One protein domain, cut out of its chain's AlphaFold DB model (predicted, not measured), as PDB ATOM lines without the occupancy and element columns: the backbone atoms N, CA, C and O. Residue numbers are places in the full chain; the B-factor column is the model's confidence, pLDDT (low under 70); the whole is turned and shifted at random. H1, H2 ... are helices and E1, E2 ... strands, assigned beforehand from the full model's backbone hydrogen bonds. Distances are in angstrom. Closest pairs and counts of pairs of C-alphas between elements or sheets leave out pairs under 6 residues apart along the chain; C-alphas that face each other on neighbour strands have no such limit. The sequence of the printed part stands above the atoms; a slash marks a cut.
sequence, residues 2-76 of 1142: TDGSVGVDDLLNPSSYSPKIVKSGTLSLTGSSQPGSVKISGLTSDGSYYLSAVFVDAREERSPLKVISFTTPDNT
ATOM      1  N   THR A   2     277.944  73.800 -22.442       43.94
ATOM      2  CA  THR A   2     278.134  75.263 -22.555       43.94
ATOM      3  C   THR A   2     278.376  75.868 -21.178       43.94
ATOM      4  O   THR A   2     277.439  76.354 -20.552       43.94
ATOM      5  N   ASP A   3     279.614  75.663 -20.719       51.66
ATOM      6  CA  ASP A   3     280.344  76.403 -19.694       51.66
ATOM      7  C   ASP A   3     279.458  77.303 -18.817       51.66
ATOM      8  O   ASP A   3     279.096  78.414 -19.199       51.66
ATOM      9  N   GLY A   4     279.094  76.798 -17.635       55.72
ATOM     10  CA  GLY A   4     278.385  77.548 -16.596       55.72
ATOM     11  C   GLY A   4     279.184  78.718 -16.008       55.72
ATOM     12  O   GLY A   4     278.811  79.219 -14.946       55.72
ATOM     13  N   SER A   5     280.278  79.150 -16.646       59.47
ATOM     14  CA  SER A   5     280.954  80.388 -16.309       59.47
ATOM     15  C   SER A   5     279.990  81.553 -16.496       59.47
ATOM     16  O   SER A   5     279.386  81.807 -17.541       59.47
ATOM     17  N   VAL A   6     279.797  82.245 -15.391       67.12
ATOM     18  CA  VAL A   6     279.203  83.566 -15.369       67.12
ATOM     19  C   VAL A   6     280.375  84.533 -15.503       67.12
ATOM     20  O   VAL A   6     281.415  84.310 -14.877       67.12
ATOM     21  N   GLY A   7     280.245  85.566 -16.341       69.00
ATOM     22  CA  GLY A   7     281.295  86.573 -16.497       69.00
ATOM     23  C   GLY A   7     281.674  87.178 -15.143       69.00
ATOM     24  O   GLY A   7     280.833  87.292 -14.256       69.00
ATOM     25  N   VAL A   8     282.940  87.559 -14.959       71.44
ATOM     26  CA  VAL A   8     283.433  88.048 -13.655       71.44
ATOM     27  C   VAL A   8     282.627  89.255 -13.156       71.44
ATOM     28  O   VAL A   8     282.362  89.347 -11.961       71.44
ATOM     29  N   ASP A   9     282.177  90.138 -14.051       73.19
ATOM     30  CA  ASP A   9     281.318  91.270 -13.682       73.19
ATOM     31  C   ASP A   9     279.934  90.825 -13.187       73.19
ATOM     32  O   ASP A   9     279.468  91.313 -12.156       73.19
ATOM     33  N   ASP A  10     279.327  89.841 -13.852       74.56
ATOM     34  CA  ASP A  10     278.040  89.254 -13.460       74.56
ATOM     35  C   ASP A  10     278.140  88.420 -12.169       74.56
ATOM     36  O   ASP A  10     277.144  88.222 -11.480       74.56
ATOM     37  N   LEU A  11     279.329  87.917 -11.822       76.75
ATOM     38  CA  LEU A  11     279.571  87.240 -10.545       76.75
ATOM     39  C   LEU A  11     279.742  88.238  -9.388       76.75
ATOM     40  O   LEU A  11     279.307  87.947  -8.274       76.75
ATOM     41  N   LEU A  12     280.378  89.388  -9.636       74.56
ATOM     42  CA  LEU A  12     280.645  90.413  -8.620       74.56
ATOM     43  C   LEU A  12     279.439  91.297  -8.331       74.56
ATOM     44  O   LEU A  12     279.171  91.606  -7.174       74.56
ATOM     45  N   ASN A  13     278.701  91.664  -9.375       73.75
ATOM     46  CA  ASN A  13     277.464  92.424  -9.272       73.75
ATOM     47  C   ASN A  13     276.334  91.640  -9.946       73.75
ATOM     48  O   ASN A  13     275.839  92.054 -10.997       73.75
ATOM     49  N   PRO A  14     275.924  90.494  -9.372       69.25
ATOM     50  CA  PRO A  14     274.884  89.675  -9.967       69.25
ATOM     51  C   PRO A  14     273.585  90.472 -10.031       69.25
ATOM     52  O   PRO A  14     272.988  90.797  -9.001       69.25
ATOM     53  N   SER A  15     273.142  90.801 -11.249       63.94
ATOM     54  CA  SER A  15     271.828  91.410 -11.435       63.94
ATOM     55  C   SER A  15     270.758  90.438 -10.937       63.94
ATOM     56  O   SER A  15     270.856  89.222 -11.129       63.94
ATOM     57  N   SER A  16     269.694  90.967 -10.336       60.91
ATOM     58  CA  SER A  16     268.547  90.184  -9.861       60.91
ATOM     59  C   SER A  16     267.827  89.392 -10.969       60.91
ATOM     60  O   SER A  16     266.934  88.607 -10.664       60.91
ATOM     61  N   TYR A  17     268.226  89.563 -12.236       56.97
ATOM     62  CA  TYR A  17     267.623  88.949 -13.417       56.97
ATOM     63  C   TYR A  17     268.561  88.016 -14.201       56.97
ATOM     64  O   TYR A  17     268.224  87.652 -15.325       56.97
ATOM     65  N   SER A  18     269.706  87.588 -13.655       57.84
ATOM     66  CA  SER A  18     270.560  86.600 -14.339       57.84
ATOM     67  C   SER A  18     270.044  85.161 -14.116       57.84
ATOM     68  O   SER A  18     270.231  84.614 -13.028       57.84
ATOM     69  N   PRO A  19     269.417  84.485 -15.109       62.94
ATOM     70  CA  PRO A  19     268.741  83.191 -14.911       62.94
ATOM     71  C   PRO A  19     269.698  82.018 -14.641       62.94
ATOM     72  O   PRO A  19     269.252  80.922 -14.313       62.94
ATOM     73  N   LYS A  20     271.011  82.223 -14.799       71.25
ATOM     74  CA  LYS A  20     272.033  81.185 -14.607       71.25
ATOM     75  C   LYS A  20     272.556  81.092 -13.168       71.25
ATOM     76  O   LYS A  20     273.186  80.095 -12.831       71.25
ATOM     77  N   ILE A  21     272.305  82.093 -12.318       75.75
ATOM     78  CA  ILE A  21     272.802  82.130 -10.936       75.75
ATOM     79  C   ILE A  21     271.662  81.777  -9.980       75.75
ATOM     80  O   ILE A  21     270.797  82.599  -9.695       75.75
ATOM     81  N   VAL A  22     271.664  80.546  -9.460       76.94
ATOM     82  CA  VAL A  22     270.628  80.073  -8.517       76.94
ATOM     83  C   VAL A  22     270.840  80.654  -7.112       76.94
ATOM     84  O   VAL A  22     269.882  80.961  -6.401       76.94
ATOM     85  N   LYS A  23     272.105  80.826  -6.708       82.12
ATOM     86  CA  LYS A  23     272.536  81.480  -5.465       82.12
ATOM     87  C   LYS A  23     273.897  82.147  -5.674       82.12
ATOM     88  O   LYS A  23     274.759  81.571  -6.330       82.12
ATOM     89  N   SER A  24     274.097  83.318  -5.076       81.38
ATOM     90  CA  SER A  24     275.378  84.038  -5.031       81.38
ATOM     91  C   SER A  24     275.651  84.579  -3.625       81.38
ATOM     92  O   SER A  24     274.751  84.649  -2.786       81.38
ATOM     93  N   GLY A  25     276.906  84.934  -3.356       81.12
ATOM     94  CA  GLY A  25     277.337  85.541  -2.100       81.12
ATOM     95  C   GLY A  25     278.819  85.906  -2.134       81.12
ATOM     96  O   GLY A  25     279.559  85.436  -2.997       81.12
ATOM     97  N   THR A  26     279.249  86.726  -1.180       81.75
ATOM     98  CA  THR A  26     280.640  87.174  -1.040       81.75
ATOM     99  C   THR A  26     281.212  86.657   0.275       81.75
ATOM    100  O   THR A  26     280.525  86.649   1.295       81.75
ATOM    101  N   LEU A  27     282.475  86.231   0.258       82.38
ATOM    102  CA  LEU A  27     283.204  85.783   1.440       82.38
ATOM    103  C   LEU A  27     284.520  86.557   1.546       82.38
ATOM    104  O   LEU A  27     285.371  86.449   0.667       82.38
ATOM    105  N   SER A  28     284.700  87.317   2.626       80.94
ATOM    106  CA  SER A  28     285.975  87.978   2.924       80.94
ATOM    107  C   SER A  28     286.944  86.985   3.565       80.94
ATOM    108  O   SER A  28     286.614  86.352   4.568       80.94
ATOM    109  N   LEU A  29     288.149  86.855   3.006       79.75
ATOM    110  CA  LEU A  29     289.227  86.055   3.590       79.75
ATOM    111  C   LEU A  29     290.092  86.933   4.506       79.75
ATOM    112  O   LEU A  29     290.414  88.066   4.161       79.75
ATOM    113  N   THR A  30     290.469  86.421   5.678       72.31
ATOM    114  CA  THR A  30     291.112  87.196   6.759       72.31
ATOM    115  C   THR A  30     292.631  87.368   6.615       72.31
ATOM    116  O   THR A  30     293.256  88.003   7.460       72.31
ATOM    117  N   GLY A  31     293.244  86.837   5.553       69.06
ATOM    118  CA  GLY A  31     294.674  86.987   5.270       69.06
ATOM    119  C   GLY A  31     295.160  86.081   4.134       69.06
ATOM    120  O   GLY A  31     294.435  85.196   3.678       69.06
ATOM    121  N   SER A  32     296.398  86.293   3.671       71.44
ATOM    122  CA  SER A  32     297.005  85.482   2.603       71.44
ATOM    123  C   SER A  32     297.071  83.997   2.991       71.44
ATOM    124  O   SER A  32     297.478  83.661   4.102       71.44
ATOM    125  N   SER A  33     296.702  83.111   2.059       71.75
ATOM    126  CA  SER A  33     296.712  81.639   2.197       71.75
ATOM    127  C   SER A  33     295.783  81.037   3.267       71.75
ATOM    128  O   SER A  33     295.952  79.871   3.621       71.75
ATOM    129  N   GLN A  34     294.788  81.781   3.764       74.31
ATOM    130  CA  GLN A  34     293.782  81.245   4.689       74.31
ATOM    131  C   GLN A  34     292.553  80.710   3.931       74.31
ATOM    132  O   GLN A  34     291.998  81.433   3.097       74.31
ATOM    133  N   PRO A  35     292.097  79.469   4.190       75.62
ATOM    134  CA  PRO A  35     290.883  78.944   3.576       75.62
ATOM    135  C   PRO A  35     289.639  79.633   4.150       75.62
ATOM    136  O   PRO A  35     289.515  79.825   5.358       75.62
ATOM    137  N   GLY A  36     288.690  79.968   3.277       76.12
ATOM    138  CA  GLY A  36     287.351  80.411   3.662       76.12
ATOM    139  C   GLY A  36     286.317  79.317   3.420       76.12
ATOM    140  O   GLY A  36     286.466  78.509   2.505       76.12
ATOM    141  N   SER A  37     285.252  79.303   4.220       79.25
ATOM    142  CA  SER A  37     284.114  78.399   4.038       79.25
ATOM    143  C   SER A  37     282.808  79.187   4.003       79.25
ATOM    144  O   SER A  37     282.609  80.102   4.801       79.25
ATOM    145  N   VAL A  38     281.914  78.822   3.081       79.81
ATOM    146  CA  VAL A  38     280.560  79.374   2.976       79.81
ATOM    147  C   VAL A  38     279.565  78.244   2.751       79.81
ATOM    148  O   VAL A  38     279.796  77.326   1.964       79.81
ATOM    149  N   LYS A  39     278.432  78.312   3.451       81.00
ATOM    150  CA  LYS A  39     277.328  77.373   3.268       81.00
ATOM    151  C   LYS A  39     276.385  77.888   2.186       81.00
ATOM    152  O   LYS A  39     275.801  78.958   2.336       81.00
ATOM    153  N   ILE A  40     276.171  77.088   1.145       83.12
ATOM    154  CA  ILE A  40     275.155  77.340   0.118       83.12
ATOM    155  C   ILE A  40     273.893  76.568   0.513       83.12
ATOM    156  O   ILE A  40     273.944  75.366   0.757       83.12
ATOM    157  N   SER A  41     272.762  77.261   0.635       78.31
ATOM    158  CA  SER A  41     271.481  76.672   1.045       78.31
ATOM    159  C   SER A  41     270.361  77.023   0.062       78.31
ATOM    160  O   SER A  41     270.474  77.988  -0.695       78.31
ATOM    161  N   GLY A  42     269.283  76.230   0.067       74.81
ATOM    162  CA  GLY A  42     268.148  76.392  -0.854       74.81
ATOM    163  C   GLY A  42     268.286  75.647  -2.188       74.81
ATOM    164  O   GLY A  42     267.679  76.067  -3.167       74.81
ATOM    165  N   LEU A  43     269.082  74.575  -2.229       82.31
ATOM    166  CA  LEU A  43     269.176  73.645  -3.361       82.31
ATOM    167  C   LEU A  43     268.144  72.514  -3.194       82.31
ATOM    168  O   LEU A  43     267.871  72.099  -2.066       82.31
ATOM    169  N   THR A  44     267.576  72.010  -4.288       77.94
ATOM    170  CA  THR A  44     266.657  70.853  -4.280       77.94
ATOM    171  C   THR A  44     267.414  69.539  -4.072       77.94
ATOM    172  O   THR A  44     268.486  69.391  -4.655       77.94
ATOM    173  N   SER A  45     266.854  68.590  -3.300       71.50
ATOM    174  CA  SER A  45     267.412  67.231  -3.131       71.50
ATOM    175  C   SER A  45     267.437  66.467  -4.456       71.50
ATOM    176  O   SER A  45     266.573  66.705  -5.300       71.50
ATOM    177  N   ASP A  46     268.405  65.565  -4.630       74.19
ATOM    178  CA  ASP A  46     268.710  64.894  -5.908       74.19
ATOM    179  C   ASP A  46     268.941  65.854  -7.108       74.19
ATOM    180  O   ASP A  46     268.819  65.486  -8.273       74.19
ATOM    181  N   GLY A  47     269.273  67.129  -6.844       73.00
ATOM    182  CA  GLY A  47     269.579  68.133  -7.869       73.00
ATOM    183  C   GLY A  47     271.070  68.205  -8.225       73.00
ATOM    184  O   GLY A  47     271.924  67.962  -7.374       73.00
ATOM    185  N   SER A  48     271.391  68.588  -9.469       79.81
ATOM    186  CA  SER A  48     272.764  68.776  -9.986       79.81
ATOM    187  C   SER A  48     273.090  70.259 -10.236       79.81
ATOM    188  O   SER A  48     272.317  70.943 -10.906       79.81
ATOM    189  N   TYR A  49     274.233  70.756  -9.742       81.06
ATOM    190  CA  TYR A  49     274.584  72.189  -9.702       81.06
ATOM    191  C   TYR A  49     276.056  72.487 -10.075       81.06
ATOM    192  O   TYR A  49     276.919  71.619  -9.941       81.06
ATOM    193  N   TYR A  50     276.347  73.734 -10.489       84.88
ATOM    194  CA  TYR A  50     277.700  74.295 -10.700       84.88
ATOM    195  C   TYR A  50     277.995  75.447  -9.709       84.88
ATOM    196  O   TYR A  50     277.085  76.200  -9.366       84.88
ATOM    197  N   LEU A  51     279.251  75.613  -9.273       84.69
ATOM    198  CA  LEU A  51     279.725  76.691  -8.384       84.69
ATOM    199  C   LEU A  51     280.880  77.470  -9.030       84.69
ATOM    200  O   LEU A  51     281.901  76.859  -9.336       84.69
ATOM    201  N   SER A  52     280.743  78.798  -9.149       85.12
ATOM    202  CA  SER A  52     281.731  79.722  -9.740       85.12
ATOM    203  C   SER A  52     282.238  80.756  -8.711       85.12
ATOM    204  O   SER A  52     281.426  81.289  -7.958       85.12
ATOM    205  N   ALA A  53     283.547  81.060  -8.663       84.94
ATOM    206  CA  ALA A  53     284.165  81.963  -7.669       84.94
ATOM    207  C   ALA A  53     285.347  82.803  -8.212       84.94
ATOM    208  O   ALA A  53     286.135  82.319  -9.028       84.94
ATOM    209  N   VAL A  54     285.499  84.039  -7.707       85.06
ATOM    210  CA  VAL A  54     286.595  84.985  -8.005       85.06
ATOM    211  C   VAL A  54     287.025  85.733  -6.732       85.06
ATOM    212  O   VAL A  54     286.182  86.016  -5.882       85.06
ATOM    213  N   PHE A  55     288.312  86.061  -6.587       84.00
ATOM    214  CA  PHE A  55     288.809  86.927  -5.511       84.00
ATOM    215  C   PHE A  55     288.958  88.368  -5.986       84.00
ATOM    216  O   PHE A  55     289.353  88.599  -7.126       84.00
ATOM    217  N   VAL A  56     288.687  89.320  -5.094       79.12
ATOM    218  CA  VAL A  56     288.927  90.755  -5.297       79.12
ATOM    219  C   VAL A  56     289.705  91.269  -4.092       79.12
ATOM    220  O   VAL A  56     289.302  91.006  -2.957       79.12
ATOM    221  N   ASP A  57     290.839  91.930  -4.321       79.69
ATOM    222  CA  ASP A  57     291.657  92.517  -3.255       79.69
ATOM    223  C   ASP A  57     291.177  93.931  -2.857       79.69
ATOM    224  O   ASP A  57     290.240  94.483  -3.433       79.69
ATOM    225  N   ALA A  58     291.816  94.538  -1.849       77.06
ATOM    226  CA  ALA A  58     291.451  95.870  -1.350       77.06
ATOM    227  C   ALA A  58     291.731  97.024  -2.337       77.06
ATOM    228  O   ALA A  58     291.306  98.149  -2.088       77.06
ATOM    229  N   ARG A  59     292.461  96.765  -3.431       79.62
ATOM    230  CA  ARG A  59     292.708  97.706  -4.535       79.62
ATOM    231  C   ARG A  59     291.772  97.446  -5.722       79.62
ATOM    232  O   ARG A  59     291.957  98.051  -6.771       79.62
ATOM    233  N   GLU A  60     290.790  96.561  -5.547       79.75
ATOM    234  CA  GLU A  60     289.862  96.077  -6.572       79.75
ATOM    235  C   GLU A  60     290.513  95.227  -7.686       79.75
ATOM    236  O   GLU A  60     289.880  94.952  -8.709       79.75
ATOM    237  N   GLU A  61     291.742  94.727  -7.486       79.56
ATOM    238  CA  GLU A  61     292.361  93.764  -8.406       79.56
ATOM    239  C   GLU A  61     291.733  92.377  -8.242       79.56
ATOM    240  O   GLU A  61     291.491  91.902  -7.129       79.56
ATOM    241  N   ARG A  62     291.469  91.706  -9.369       83.06
ATOM    242  CA  ARG A  62     290.696  90.457  -9.413       83.06
ATOM    243  C   ARG A  62     291.567  89.259  -9.777       83.06
ATOM    244  O   ARG A  62     292.432  89.358 -10.647       83.06
ATOM    245  N   SER A  63     291.300  88.100  -9.176       83.25
ATOM    246  CA  SER A  63     291.865  86.826  -9.637       83.25
ATOM    247  C   SER A  63     291.160  86.323 -10.908       83.25
ATOM    248  O   SER A  63     290.078  86.799 -11.251       83.25
ATOM    249  N   PRO A  64     291.693  85.291 -11.585       80.38
ATOM    250  CA  PRO A  64     290.912  84.511 -12.546       80.38
ATOM    251  C   PRO A  64     289.696  83.823 -11.889       80.38
ATOM    252  O   PRO A  64     289.721  83.528 -10.689       80.38
ATOM    253  N   LEU A  65     288.661  83.533 -12.685       80.69
ATOM    254  CA  LEU A  65     287.451  82.794 -12.293       80.69
ATOM    255  C   LEU A  65     287.719  81.278 -12.184       80.69
ATOM    256  O   LEU A  65     288.379  80.708 -13.053       80.69
ATOM    257  N   LYS A  66     287.158  80.598 -11.174       81.56
ATOM    258  CA  LYS A  66     287.130  79.119 -11.065       81.56
ATOM    259  C   LYS A  66     285.705  78.564 -11.003       81.56
ATOM    260  O   LYS A  66     284.858  79.203 -10.390       81.56
ATOM    261  N   VAL A  67     285.473  77.363 -11.562       81.19
ATOM    262  CA  VAL A  67     284.159  76.674 -11.600       81.19
ATOM    263  C   VAL A  67     284.268  75.166 -11.265       81.19
ATOM    264  O   VAL A  67     285.212  74.524 -11.723       81.19
ATOM    265  N   ILE A  68     283.315  74.589 -10.505       82.50
ATOM    266  CA  ILE A  68     283.158  73.134 -10.203       82.50
ATOM    267  C   ILE A  68     281.680  72.670 -10.265       82.50
ATOM    268  O   ILE A  68     280.798  73.520 -10.289       82.50
ATOM    269  N   SER A  69     281.383  71.357 -10.240       82.69
ATOM    270  CA  SER A  69     280.008  70.790 -10.193       82.69
ATOM    271  C   SER A  69     279.773  69.792  -9.045       82.69
ATOM    272  O   SER A  69     280.721  69.126  -8.631       82.69
ATOM    273  N   PHE A  70     278.526  69.641  -8.569       81.19
ATOM    274  CA  PHE A  70     278.122  68.688  -7.510       81.19
ATOM    275  C   PHE A  70     276.622  68.300  -7.561       81.19
ATOM    276  O   PHE A  70     275.834  68.986  -8.211       81.19
ATOM    277  N   THR A  71     276.221  67.230  -6.852       78.44
ATOM    278  CA  THR A  71     274.815  66.805  -6.653       78.44
ATOM    279  C   THR A  71     274.433  66.717  -5.166       78.44
ATOM    280  O   THR A  71     275.306  66.642  -4.300       78.44
ATOM    281  N   THR A  72     273.135  66.754  -4.843       76.38
ATOM    282  CA  THR A  72     272.601  66.614  -3.464       76.38
ATOM    283  C   THR A  72     271.956  65.225  -3.218       76.38
ATOM    284  O   THR A  72     271.343  64.735  -4.155       76.38
ATOM    285  N   PRO A  73     271.978  64.613  -2.010       68.62
ATOM    286  CA  PRO A  73     271.418  63.258  -1.733       68.62
ATOM    287  C   PRO A  73     269.868  63.094  -1.800       68.62
ATOM    288  O   PRO A  73     269.158  64.092  -1.652       68.62
ATOM    289  N   ASP A  74     269.346  61.851  -1.945       71.06
ATOM    290  CA  ASP A  74     267.907  61.454  -1.825       71.06
ATOM    291  C   ASP A  74     267.522  61.080  -0.376       71.06
ATOM    292  O   ASP A  74     268.121  60.195   0.227       71.06
ATOM    293  N   ASN A  75     266.465  61.703   0.163       70.44
ATOM    294  CA  ASN A  75     266.036  61.580   1.564       70.44
ATOM    295  C   ASN A  75     264.643  60.931   1.770       70.44
ATOM    296  O   ASN A  75     264.045  61.098   2.836       70.44
ATOM    297  N   THR A  76     264.080  60.214   0.790       79.00
ATOM    298  CA  THR A  76     262.768  59.540   0.948       79.00
ATOM    299  C   THR A  76     262.826  58.283   1.848       79.00
ATOM    300  O   THR A  76     263.807  57.540   1.814       79.00
TER     301      THR A  76
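AT A GLANCE: This is residues 2 to 76 of the 1142 residues of an uncharacterized protein of Flavonifractor plautii (UniProt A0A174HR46). There is little regular structure: one long hairpin of two strands, E1 and E2, runs along the longest axis, with the small helix H1 to one side and a long loop, residues 13 to 47, whose tip, residues 30 to 35, sticks out. The printed part has 75 residues, in the order H1, E1, E2; the sheet, E1 - E2, is antiparallel. The class is mixed, with only 17 residues in named elements. It is elongated, 48 by 28 by 21 A, and only just loose, close to compact, with a radius of gyration of the C-alphas of 14.1 A.

HOW THE PARTS SIT: E1, residues 48 to 53, and E2, residues 66 to 71, form an antiparallel hairpin at 158 degrees; N 49 and O 70 are within hydrogen-bond range at 2.8 A. The closest C-alphas of H1, residues 8 to 12, and E1 are those of Leu 11 and Ala 53, 7.6 A apart. H1 and E2 are apart. In H1 every O i to N i+4 pair is within hydrogen-bond range.

IN THESE COORDINATES: E1 spans 17.6 A from C-alpha 48 at (272.764, 68.776, -9.986). E2 spans 18.0 A, ending at C-alpha 71 at (274.815, 66.805, -6.653). H1 spans 6.2 A.

THE WHOLE: The farthest C-alphas, of Arg 59 and Thr 76, are 48.8 A apart. The printed part has no cut, and both links are long. The pLDDT is under 70 at residues 2 to 7, 14 to 19, 31 and 73.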